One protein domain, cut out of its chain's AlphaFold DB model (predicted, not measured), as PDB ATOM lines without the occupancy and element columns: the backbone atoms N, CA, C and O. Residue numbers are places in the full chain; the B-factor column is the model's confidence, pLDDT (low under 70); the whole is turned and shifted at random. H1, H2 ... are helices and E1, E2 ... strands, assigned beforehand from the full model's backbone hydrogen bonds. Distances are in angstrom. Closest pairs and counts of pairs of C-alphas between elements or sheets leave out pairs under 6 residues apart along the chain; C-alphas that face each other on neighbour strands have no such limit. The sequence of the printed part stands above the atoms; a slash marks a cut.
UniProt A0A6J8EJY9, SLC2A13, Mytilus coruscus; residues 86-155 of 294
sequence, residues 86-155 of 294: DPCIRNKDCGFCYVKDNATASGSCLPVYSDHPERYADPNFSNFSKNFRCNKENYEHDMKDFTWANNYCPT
ATOM      1  N   ASP A  86     -18.404   7.192  45.591       87.25
ATOM      2  CA  ASP A  86     -18.691   7.526  47.000       87.25
ATOM      3  C   ASP A  86     -20.175   7.870  47.287       87.25
ATOM      4  O   ASP A  86     -20.775   7.275  48.184       87.25
ATOM      5  N   PRO A  87     -20.841   8.774  46.535       87.06
ATOM      6  CA  PRO A  87     -22.283   8.974  46.674       87.06
ATOM      7  C   PRO A  87     -23.122   7.775  46.199       87.06
ATOM      8  O   PRO A  87     -24.194   7.571  46.757       87.06
ATOM      9  N   CYS A  88     -22.638   6.965  45.252       88.25
ATOM     10  CA  CYS A  88     -23.327   5.752  44.792       88.25
ATOM     11  C   CYS A  88     -23.462   4.711  45.917       88.25
ATOM     12  O   CYS A  88     -24.573   4.309  46.253       88.25
ATOM     13  N   ILE A  89     -22.354   4.338  46.568       87.75
ATOM     14  CA  ILE A  89     -22.342   3.295  47.612       87.75
ATOM     15  C   ILE A  89     -22.967   3.741  48.946       87.75
ATOM     16  O   ILE A  89     -23.137   2.936  49.859       87.75
ATOM     17  N   ARG A  90     -23.293   5.034  49.100       87.62
ATOM     18  CA  ARG A  90     -24.036   5.527  50.272       87.62
ATOM     19  C   ARG A  90     -25.481   5.036  50.282       87.62
ATOM     20  O   ARG A  90     -26.056   4.878  51.361       87.62
ATOM     21  N   ASN A  91     -26.048   4.767  49.109       86.06
ATOM     22  CA  ASN A  91     -27.345   4.123  48.992       86.06
ATOM     23  C   ASN A  91     -27.165   2.607  49.061       86.06
ATOM     24  O   ASN A  91     -26.504   2.022  48.215       86.06
ATOM     25  N   LYS A  92     -27.818   1.958  50.030       84.12
ATOM     26  CA  LYS A  92     -27.767   0.492  50.191       84.12
ATOM     27  C   LYS A  92     -28.373  -0.277  49.013       84.12
ATOM     28  O   LYS A  92     -28.056  -1.444  48.825       84.12
ATOM     29  N   ASP A  93     -29.224   0.393  48.240       86.31
ATOM     30  CA  ASP A  93     -29.872  -0.147  47.043       86.31
ATOM     31  C   ASP A  93     -28.957  -0.065  45.806       86.31
ATOM     32  O   ASP A  93     -29.356  -0.500  44.730       86.31
ATOM     33  N   CYS A  94     -27.759   0.522  45.927       87.75
ATOM     34  CA  CYS A  94     -26.840   0.798  44.825       87.75
ATOM     35  C   CYS A  94     -25.439   0.241  45.107       87.75
ATOM     36  O   CYS A  94     -24.989   0.152  46.248       87.75
ATOM     37  N   GLY A  95     -24.736  -0.138  44.047       88.00
ATOM     38  CA  GLY A  95     -23.397  -0.704  44.098       88.00
ATOM     39  C   GLY A  95     -22.592  -0.305  42.871       88.00
ATOM     40  O   GLY A  95     -23.126   0.202  41.884       88.00
ATOM     41  N   PHE A  96     -21.283  -0.493  42.952       87.88
ATOM     42  CA  PHE A  96     -20.337  -0.043  41.945       87.88
ATOM     43  C   PHE A  96     -19.689  -1.231  41.236       87.88
ATOM     44  O   PHE A  96     -19.176  -2.158  41.871       87.88
ATOM     45  N   CYS A  97     -19.704  -1.185  39.908       87.56
ATOM     46  CA  CYS A  97     -19.085  -2.170  39.033       87.56
ATOM     47  C   CYS A  97     -17.884  -1.543  38.324       87.56
ATOM     48  O   CYS A  97     -18.024  -0.525  37.643       87.56
ATOM     49  N   TYR A  98     -16.704  -2.141  38.464       85.81
ATOM     50  CA  TYR A  98     -15.471  -1.616  37.871       85.81
ATOM     51  C   TYR A  98     -14.613  -2.716  37.256       85.81
ATOM     52  O   TYR A  98     -14.815  -3.905  37.504       85.81
ATOM     53  N   VAL A  99     -13.656  -2.305  36.423       82.75
ATOM     54  CA  VAL A  99     -12.735  -3.216  35.735       82.75
ATOM     55  C   VAL A  99     -11.575  -3.567  36.657       82.75
ATOM     56  O   VAL A  99     -10.950  -2.678  37.232       82.75
ATOM     57  N   LYS A 100     -11.255  -4.853  36.791       73.81
ATOM     58  CA  LYS A 100     -10.228  -5.338  37.723       73.81
ATOM     59  C   LYS A 100      -8.817  -4.849  37.380       73.81
ATOM     60  O   LYS A 100      -8.056  -4.532  38.290       73.81
ATOM     61  N   ASP A 101      -8.489  -4.759  36.090       69.62
ATOM     62  CA  ASP A 101      -7.152  -4.372  35.608       69.62
ATOM     63  C   ASP A 101      -6.841  -2.885  35.788       69.62
ATOM     64  O   ASP A 101      -5.684  -2.474  35.738       69.62
ATOM     65  N   ASN A 102      -7.862  -2.066  36.037       69.69
ATOM     66  CA  ASN A 102      -7.682  -0.663  36.349       69.69
ATOM     67  C   ASN A 102      -8.742  -0.246  37.369       69.69
ATOM     68  O   ASN A 102      -9.816   0.236  37.023       69.69
ATOM     69  N   ALA A 103      -8.440  -0.469  38.648       62.62
ATOM     70  CA  ALA A 103      -9.354  -0.176  39.750       62.62
ATOM     71  C   ALA A 103      -9.674   1.331  39.884       62.62
ATOM     72  O   ALA A 103     -10.662   1.700  40.513       62.62
ATOM     73  N   THR A 104      -8.861   2.197  39.270       64.38
ATOM     74  CA  THR A 104      -9.089   3.641  39.110       64.38
ATOM     75  C   THR A 104      -9.774   4.003  37.785       64.38
ATOM     76  O   THR A 104     -10.152   5.163  37.601       64.38
ATOM     77  N   ALA A 105      -9.991   3.045  36.878       65.69
ATOM     78  CA  ALA A 105     -10.781   3.269  35.674       65.69
ATOM     79  C   ALA A 105     -12.260   3.439  35.999       65.69
ATOM     80  O   ALA A 105     -12.806   2.889  36.958       65.69
ATOM     81  N   SER A 106     -12.914   4.195  35.127       75.75
ATOM     82  CA  SER A 106     -14.319   4.511  35.240       75.75
ATOM     83  C   SER A 106     -15.200   3.263  35.301       75.75
ATOM     84  O   SER A 106     -15.113   2.369  34.451       75.75
ATOM     85  N   GLY A 107     -16.071   3.233  36.304       84.75
ATOM     86  CA  GLY A 107     -17.066   2.181  36.501       84.75
ATOM     87  C   GLY A 107     -18.489   2.654  36.215       84.75
ATOM     88  O   GLY A 107     -18.709   3.781  35.758       84.75
ATOM     89  N   SER A 108     -19.444   1.779  36.509       85.31
ATOM     90  CA  SER A 108     -20.884   2.034  36.449       85.31
ATOM     91  C   SER A 108     -21.510   1.877  37.841       85.31
ATOM     92  O   SER A 108     -21.104   1.018  38.628       85.31
ATOM     93  N   CYS A 109     -22.474   2.740  38.177       87.62
ATOM     94  CA  CYS A 109     -23.292   2.606  39.384       87.62
ATOM     95  C   CYS A 109     -24.587   1.874  39.015       87.62
ATOM     96  O   CYS A 109     -25.298   2.289  38.101       87.62
ATOM     97  N   LEU A 110     -24.869   0.768  39.696       87.12
ATOM     98  CA  LEU A 110     -25.951  -0.153  39.358       87.12
ATOM     99  C   LEU A 110     -26.770  -0.502  40.606       87.12
ATOM    100  O   LEU A 110     -26.224  -0.504  41.712       87.12
ATOM    101  N   PRO A 111     -28.068  -0.813  40.459       86.81
ATOM    102  CA  PRO A 111     -28.879  -1.281  41.570       86.81
ATOM    103  C   PRO A 111     -28.385  -2.637  42.085       86.81
ATOM    104  O   PRO A 111     -27.921  -3.491  41.327       86.81
ATOM    105  N   VAL A 112     -28.481  -2.821  43.393       88.00
ATOM    106  CA  VAL A 112     -28.066  -4.023  44.116       88.00
ATOM    107  C   VAL A 112     -29.231  -5.009  44.172       88.00
ATOM    108  O   VAL A 112     -30.370  -4.611  44.407       88.00
ATOM    109  N   TYR A 113     -28.953  -6.302  44.006       86.50
ATOM    110  CA  TYR A 113     -29.969  -7.337  44.188       86.50
ATOM    111  C   TYR A 113     -30.289  -7.558  45.676       86.50
ATOM    112  O   TYR A 113     -29.383  -7.801  46.475       86.50
ATOM    113  N   SER A 114     -31.570  -7.519  46.051       82.06
ATOM    114  CA  SER A 114     -32.007  -7.579  47.457       82.06
ATOM    115  C   SER A 114     -31.627  -8.871  48.194       82.06
ATOM    116  O   SER A 114     -31.331  -8.806  49.385       82.06
ATOM    117  N   ASP A 115     -31.605 -10.031  47.522       81.88
ATOM    118  CA  ASP A 115     -31.296 -11.306  48.200       81.88
ATOM    119  C   ASP A 115     -29.787 -11.544  48.364       81.88
ATOM    120  O   ASP A 115     -29.355 -12.181  49.325       81.88
ATOM    121  N   HIS A 116     -28.974 -11.053  47.419       78.00
ATOM    122  CA  HIS A 116     -27.519 -11.258  47.394       78.00
ATOM    123  C   HIS A 116     -26.768  -9.969  47.052       78.00
ATOM    124  O   HIS A 116     -26.109  -9.887  46.007       78.00
ATOM    125  N   PRO A 117     -26.827  -8.963  47.939       79.75
ATOM    126  CA  PRO A 117     -26.304  -7.641  47.645       79.75
ATOM    127  C   PRO A 117     -24.788  -7.622  47.427       79.75
ATOM    128  O   PRO A 117     -24.254  -6.752  46.738       79.75
ATOM    129  N   GLU A 118     -24.065  -8.563  48.030       79.12
ATOM    130  CA  GLU A 118     -22.607  -8.651  47.995       79.12
ATOM    131  C   GLU A 118     -22.027  -9.337  46.754       79.12
ATOM    132  O   GLU A 118     -20.808  -9.312  46.584       79.12
ATOM    133  N   ARG A 119     -22.856  -9.953  45.898       78.19
ATOM    134  CA  ARG A 119     -22.355 -10.799  44.800       78.19
ATOM    135  C   ARG A 119     -22.461 -10.155  43.422       78.19
ATOM    136  O   ARG A 119     -21.485 -10.186  42.681       78.19
ATOM    137  N   TYR A 120     -23.615  -9.596  43.071       82.75
ATOM    138  CA  TYR A 120     -23.867  -9.057  41.732       82.75
ATOM    139  C   TYR A 120     -24.924  -7.944  41.760       82.75
ATOM    140  O   TYR A 120     -25.642  -7.767  42.748       82.75
ATOM    141  N   ALA A 121     -24.989  -7.177  40.670       84.75
ATOM    142  CA  ALA A 121     -26.021  -6.165  40.453       84.75
ATOM    143  C   ALA A 121     -27.376  -6.820  40.134       84.75
ATOM    144  O   ALA A 121     -27.418  -7.977  39.728       84.75
ATOM    145  N   ASP A 122     -28.486  -6.094  40.288       84.56
ATOM    146  CA  ASP A 122     -29.831  -6.636  40.050       84.56
ATOM    147  C   ASP A 122     -29.959  -7.263  38.637       84.56
ATOM    148  O   ASP A 122     -29.823  -6.553  37.629       84.56
ATOM    149  N   PRO A 123     -30.227  -8.583  38.528       78.12
ATOM    150  CA  PRO A 123     -30.298  -9.284  37.252       78.12
ATOM    151  C   PRO A 123     -31.476  -8.823  36.389       78.12
ATOM    152  O   PRO A 123     -31.417  -8.984  35.170       78.12
ATOM    153  N   ASN A 124     -32.508  -8.194  36.963       77.81
ATOM    154  CA  ASN A 124     -33.623  -7.630  36.197       77.81
ATOM    155  C   ASN A 124     -33.152  -6.571  35.188       77.81
ATOM    156  O   ASN A 124     -33.782  -6.371  34.149       77.81
ATOM    157  N   PHE A 125     -32.017  -5.923  35.466       73.31
ATOM    158  CA  PHE A 125     -31.446  -4.890  34.610       73.31
ATOM    159  C   PHE A 125     -30.623  -5.450  33.435       73.31
ATOM    160  O   PHE A 125     -30.406  -4.753  32.441       73.31
ATOM    161  N   SER A 126     -30.219  -6.724  33.500       70.06
ATOM    162  CA  SER A 126     -29.419  -7.375  32.449       70.06
ATOM    163  C   SER A 126     -30.152  -7.464  31.102       70.06
ATOM    164  O   SER A 126     -29.520  -7.410  30.053       70.06
ATOM    165  N   ASN A 127     -31.489  -7.502  31.117       67.81
ATOM    166  CA  ASN A 127     -32.316  -7.559  29.907       67.81
ATOM    167  C   ASN A 127     -32.367  -6.228  29.133       67.81
ATOM    168  O   ASN A 127     -32.754  -6.218  27.966       67.81
ATOM    169  N   PHE A 128     -31.999  -5.109  29.767       68.19
ATOM    170  CA  PHE A 128     -32.107  -3.771  29.174       68.19
ATOM    171  C   PHE A 128     -30.792  -3.271  28.573       68.19
ATOM    172  O   PHE A 128     -30.809  -2.490  27.623       68.19
ATOM    173  N   SER A 129     -29.653  -3.733  29.091       66.44
ATOM    174  CA  SER A 129     -28.332  -3.336  28.606       66.44
ATOM    175  C   SER A 129     -27.578  -4.537  28.051       66.44
ATOM    176  O   SER A 129     -27.166  -5.432  28.785       66.44
ATOM    177  N   LYS A 130     -27.309  -4.508  26.741       58.25
ATOM    178  CA  LYS A 130     -26.495  -5.517  26.040       58.25
ATOM    179  C   LYS A 130     -25.041  -5.586  26.556       58.25
ATOM    180  O   LYS A 130     -24.339  -6.537  26.240       58.25
ATOM    181  N   ASN A 131     -24.608  -4.599  27.354       64.06
ATOM    182  CA  ASN A 131     -23.257  -4.458  27.908       64.06
ATOM    183  C   ASN A 131     -23.258  -4.429  29.451       64.06
ATOM    184  O   ASN A 131     -22.544  -3.629  30.050       64.06
ATOM    185  N   PHE A 132     -24.075  -5.260  30.101       75.00
ATOM    186  CA  PHE A 132     -24.162  -5.321  31.563       75.00
ATOM    187  C   PHE A 132     -22.940  -6.028  32.183       75.00
ATOM    188  O   PHE A 132     -22.765  -7.240  32.039       75.00
ATOM    189  N   ARG A 133     -22.066  -5.274  32.866       76.69
ATOM    190  CA  ARG A 133     -20.713  -5.741  33.255       76.69
ATOM    191  C   ARG A 133     -20.671  -6.599  34.529       76.69
ATOM    192  O   ARG A 133     -19.833  -7.492  34.629       76.69
ATOM    193  N   CYS A 134     -21.597  -6.403  35.471       81.94
ATOM    194  CA  CYS A 134     -21.656  -7.137  36.749       81.94
ATOM    195  C   CYS A 134     -22.887  -8.061  36.861       81.94
ATOM    196  O   CYS A 134     -23.672  -7.953  37.803       81.94
ATOM    197  N   ASN A 135     -23.043  -8.977  35.895       79.75
ATOM    198  CA  ASN A 135     -24.084 -10.010  35.902       79.75
ATOM    199  C   ASN A 135     -23.728 -11.219  36.792       79.75
ATOM    200  O   ASN A 135     -22.556 -11.480  37.070       79.75
ATOM    201  N   LYS A 136     -24.738 -12.024  37.144       75.88
ATOM    202  CA  LYS A 136     -24.587 -13.316  37.828       75.88
ATOM    203  C   LYS A 136     -23.618 -14.259  37.103       75.88
ATOM    204  O   LYS A 136     -22.781 -14.879  37.749       75.88
ATOM    205  N   GLU A 137     -23.687 -14.334  35.774       70.75
ATOM    206  CA  GLU A 137     -22.816 -15.212  34.975       70.75
ATOM    207  C   GLU A 137     -21.336 -14.817  35.070       70.75
ATOM    208  O   GLU A 137     -20.481 -15.686  35.228       70.75
ATOM    209  N   ASN A 138     -21.033 -13.511  35.072       67.75
ATOM    210  CA  ASN A 138     -19.662 -13.011  35.240       67.75
ATOM    211  C   ASN A 138     -19.111 -13.317  36.639       67.75
ATOM    212  O   ASN A 138     -17.915 -13.561  36.786       67.75
ATOM    213  N   TYR A 139     -19.978 -13.335  37.657       67.00
ATOM    214  CA  TYR A 139     -19.595 -13.721  39.014       67.00
ATOM    215  C   TYR A 139     -19.275 -15.221  39.116       67.00
ATOM    216  O   TYR A 139     -18.308 -15.605  39.770       67.00
ATOM    217  N   GLU A 140     -20.084 -16.072  38.481       61.16
ATOM    218  CA  GLU A 140     -19.995 -17.532  38.618       61.16
ATOM    219  C   GLU A 140     -18.895 -18.152  37.740       61.16
ATOM    220  O   GLU A 140     -18.257 -19.120  38.152       61.16
ATOM    221  N   HIS A 141     -18.595 -17.553  36.582       53.09
ATOM    222  CA  HIS A 141     -17.539 -18.020  35.677       53.09
ATOM    223  C   HIS A 141     -16.141 -17.423  35.930       53.09
ATOM    224  O   HIS A 141     -15.234 -17.695  35.143       53.09
ATOM    225  N   ASP A 142     -15.938 -16.643  37.005       52.91
ATOM    226  CA  ASP A 142     -14.665 -15.968  37.350       52.91
ATOM    227  C   ASP A 142     -14.003 -15.316  36.115       52.91
ATOM    228  O   ASP A 142     -12.780 -15.352  35.936       52.91
ATOM    229  N   MET A 143     -14.822 -14.748  35.216       54.84
ATOM    230  CA  MET A 143     -14.312 -13.964  34.096       54.84
ATOM    231  C   MET A 143     -13.692 -12.702  34.690       54.84
ATOM    232  O   MET A 143     -14.355 -11.887  35.330       54.84
ATOM    233  N   LYS A 144     -12.368 -12.609  34.548       57.72
ATOM    234  CA  LYS A 144     -11.466 -11.817  35.395       57.72
ATOM    235  C   LYS A 144     -11.589 -10.303  35.237       57.72
ATOM    236  O   LYS A 144     -10.889  -9.590  35.955       57.72
ATOM    237  N   ASP A 145     -12.459  -9.818  34.363       72.12
ATOM    238  CA  ASP A 145     -12.383  -8.442  33.884       72.12
ATOM    239  C   ASP A 145     -13.186  -7.470  34.756       72.12
ATOM    240  O   ASP A 145     -12.786  -6.316  34.887       72.12
ATOM    241  N   PHE A 146     -14.262  -7.911  35.425       79.56
ATOM    242  CA  PHE A 146     -15.145  -7.035  36.213       79.56
ATOM    243  C   PHE A 146     -15.253  -7.465  37.676       79.56
ATOM    244  O   PHE A 146     -15.280  -8.649  38.001       79.56
ATOM    245  N   THR A 147     -15.303  -6.492  38.587       83.31
ATOM    246  CA  THR A 147     -15.451  -6.717  40.030       83.31
ATOM    247  C   THR A 147     -16.617  -5.900  40.577       83.31
ATOM    248  O   THR A 147     -16.756  -4.711  40.288       83.31
ATOM    249  N   TRP A 148     -17.444  -6.557  41.392       86.31
ATOM    250  CA  TRP A 148     -18.576  -5.951  42.083       86.31
ATOM    251  C   TRP A 148     -18.184  -5.446  43.474       86.31
ATOM    252  O   TRP A 148     -17.509  -6.144  44.241       86.31
ATOM    253  N   ALA A 149     -18.629  -4.237  43.815       86.19
ATOM    254  CA  ALA A 149     -18.453  -3.656  45.137       86.19
ATOM    255  C   ALA A 149     -19.696  -2.866  45.565       86.19
ATOM    256  O   ALA A 149     -19.969  -1.778  45.071       86.19
ATOM    257  N   ASN A 150     -20.443  -3.392  46.534       84.75
ATOM    258  CA  ASN A 150     -21.648  -2.743  47.068       84.75
ATOM    259  C   ASN A 150     -21.376  -1.812  48.261       84.75
ATOM    260  O   ASN A 150     -22.215  -1.006  48.632       84.75
ATOM    261  N   ASN A 151     -20.212  -1.954  48.894       84.88
ATOM    262  CA  ASN A 151     -19.935  -1.387  50.213       84.88
ATOM    263  C   ASN A 151     -18.555  -0.734  50.306       84.88
ATOM    264  O   ASN A 151     -18.085  -0.411  51.394       84.88
ATOM    265  N   TYR A 152     -17.846  -0.605  49.193       86.06
ATOM    266  CA  TYR A 152     -16.518  -0.021  49.178       86.06
ATOM    267  C   TYR A 152     -16.207   0.514  47.784       86.06
ATOM    268  O   TYR A 152     -16.684  -0.031  46.796       86.06
ATOM    269  N   CYS A 153     -15.399   1.568  47.709       87.88
ATOM    270  CA  CYS A 153     -14.863   2.054  46.445       87.88
ATOM    271  C   CYS A 153     -13.380   1.680  46.351       87.88
ATOM    272  O   CYS A 153     -12.668   1.792  47.357       87.88
ATOM    273  N   PRO A 154     -12.898   1.232  45.182       85.75
ATOM    274  CA  PRO A 154     -11.475   1.005  44.975       85.75
ATOM    275  C   PRO A 154     -10.715   2.338  45.026       85.75
ATOM    276  O   PRO A 154     -11.134   3.326  44.427       85.75
ATOM    277  N   THR A 155      -9.601   2.374  45.763       85.12
ATOM    278  CA  THR A 155      -8.719   3.549  45.848       85.12
ATOM    279  C   THR A 155      -7.266   3.114  46.018       85.12
ATOM    280  O   THR A 155      -6.982   2.136  46.717       85.12
TER     281      THR A 155
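What this domain is: This is residues 86 to 155 of the 294 residues of the protein "SLC2A13" of Mytilus coruscus (UniProt A0A6J8EJY9). With little regular structure, a small three-stranded sheet has short helix H1 over its middle strand E1, while long loop 112 to 135 leads to short helix H2, at the sheet's fringe. The 70 printed residues hold H1 E1 E2 H2 E3, mixed, with 23 in named elements; the sheet E2 E1 E3 is antiparallel. It is compact, radius of gyration of the C-alphas 11.1 A, spanning 29 by 26 by 19 A.

How they stand to each other: H1, residues 86 to 89, is over E1, residues 94 to 99, at a height of 8.1 A over the sheet; their closest C-alphas, Ile 89 and Gly 95, are 5.4 A apart. E1 and E2, residues 108 to 111, form an antiparallel hairpin, N 95 and O 110 within hydrogen-bond range at 2.8 A. H2, residues 136 to 140, only grazes the sheet with residues 138 to 139; its O i to N i+4 pair is within range, and H1 is too short for one. E3, residues 146 to 149, is antiparallel to E1, N 147 and O 98 being 2.8 A apart. E2, H2 and E3 form a split strand-helix-strand unit, two strands running the same way with E1 between, its crossover right-handed.

Where its parts are: H1 begins at C-alpha 86 (-18.691, 7.526, 47.000). E1 is 17.3 A long, E2 and E3 10.1 A each. E3 ends at C-alpha 149 (-18.453, -3.656, 45.137).

The domain as a whole: The farthest C-alphas, Asn 127 and Thr 155, are 30.6 A apart. The printed part has no cut; the link E2 to H2 is long. pLDDT is under 70 in residues 101 to 105, 127 to 131 and 138 to 144.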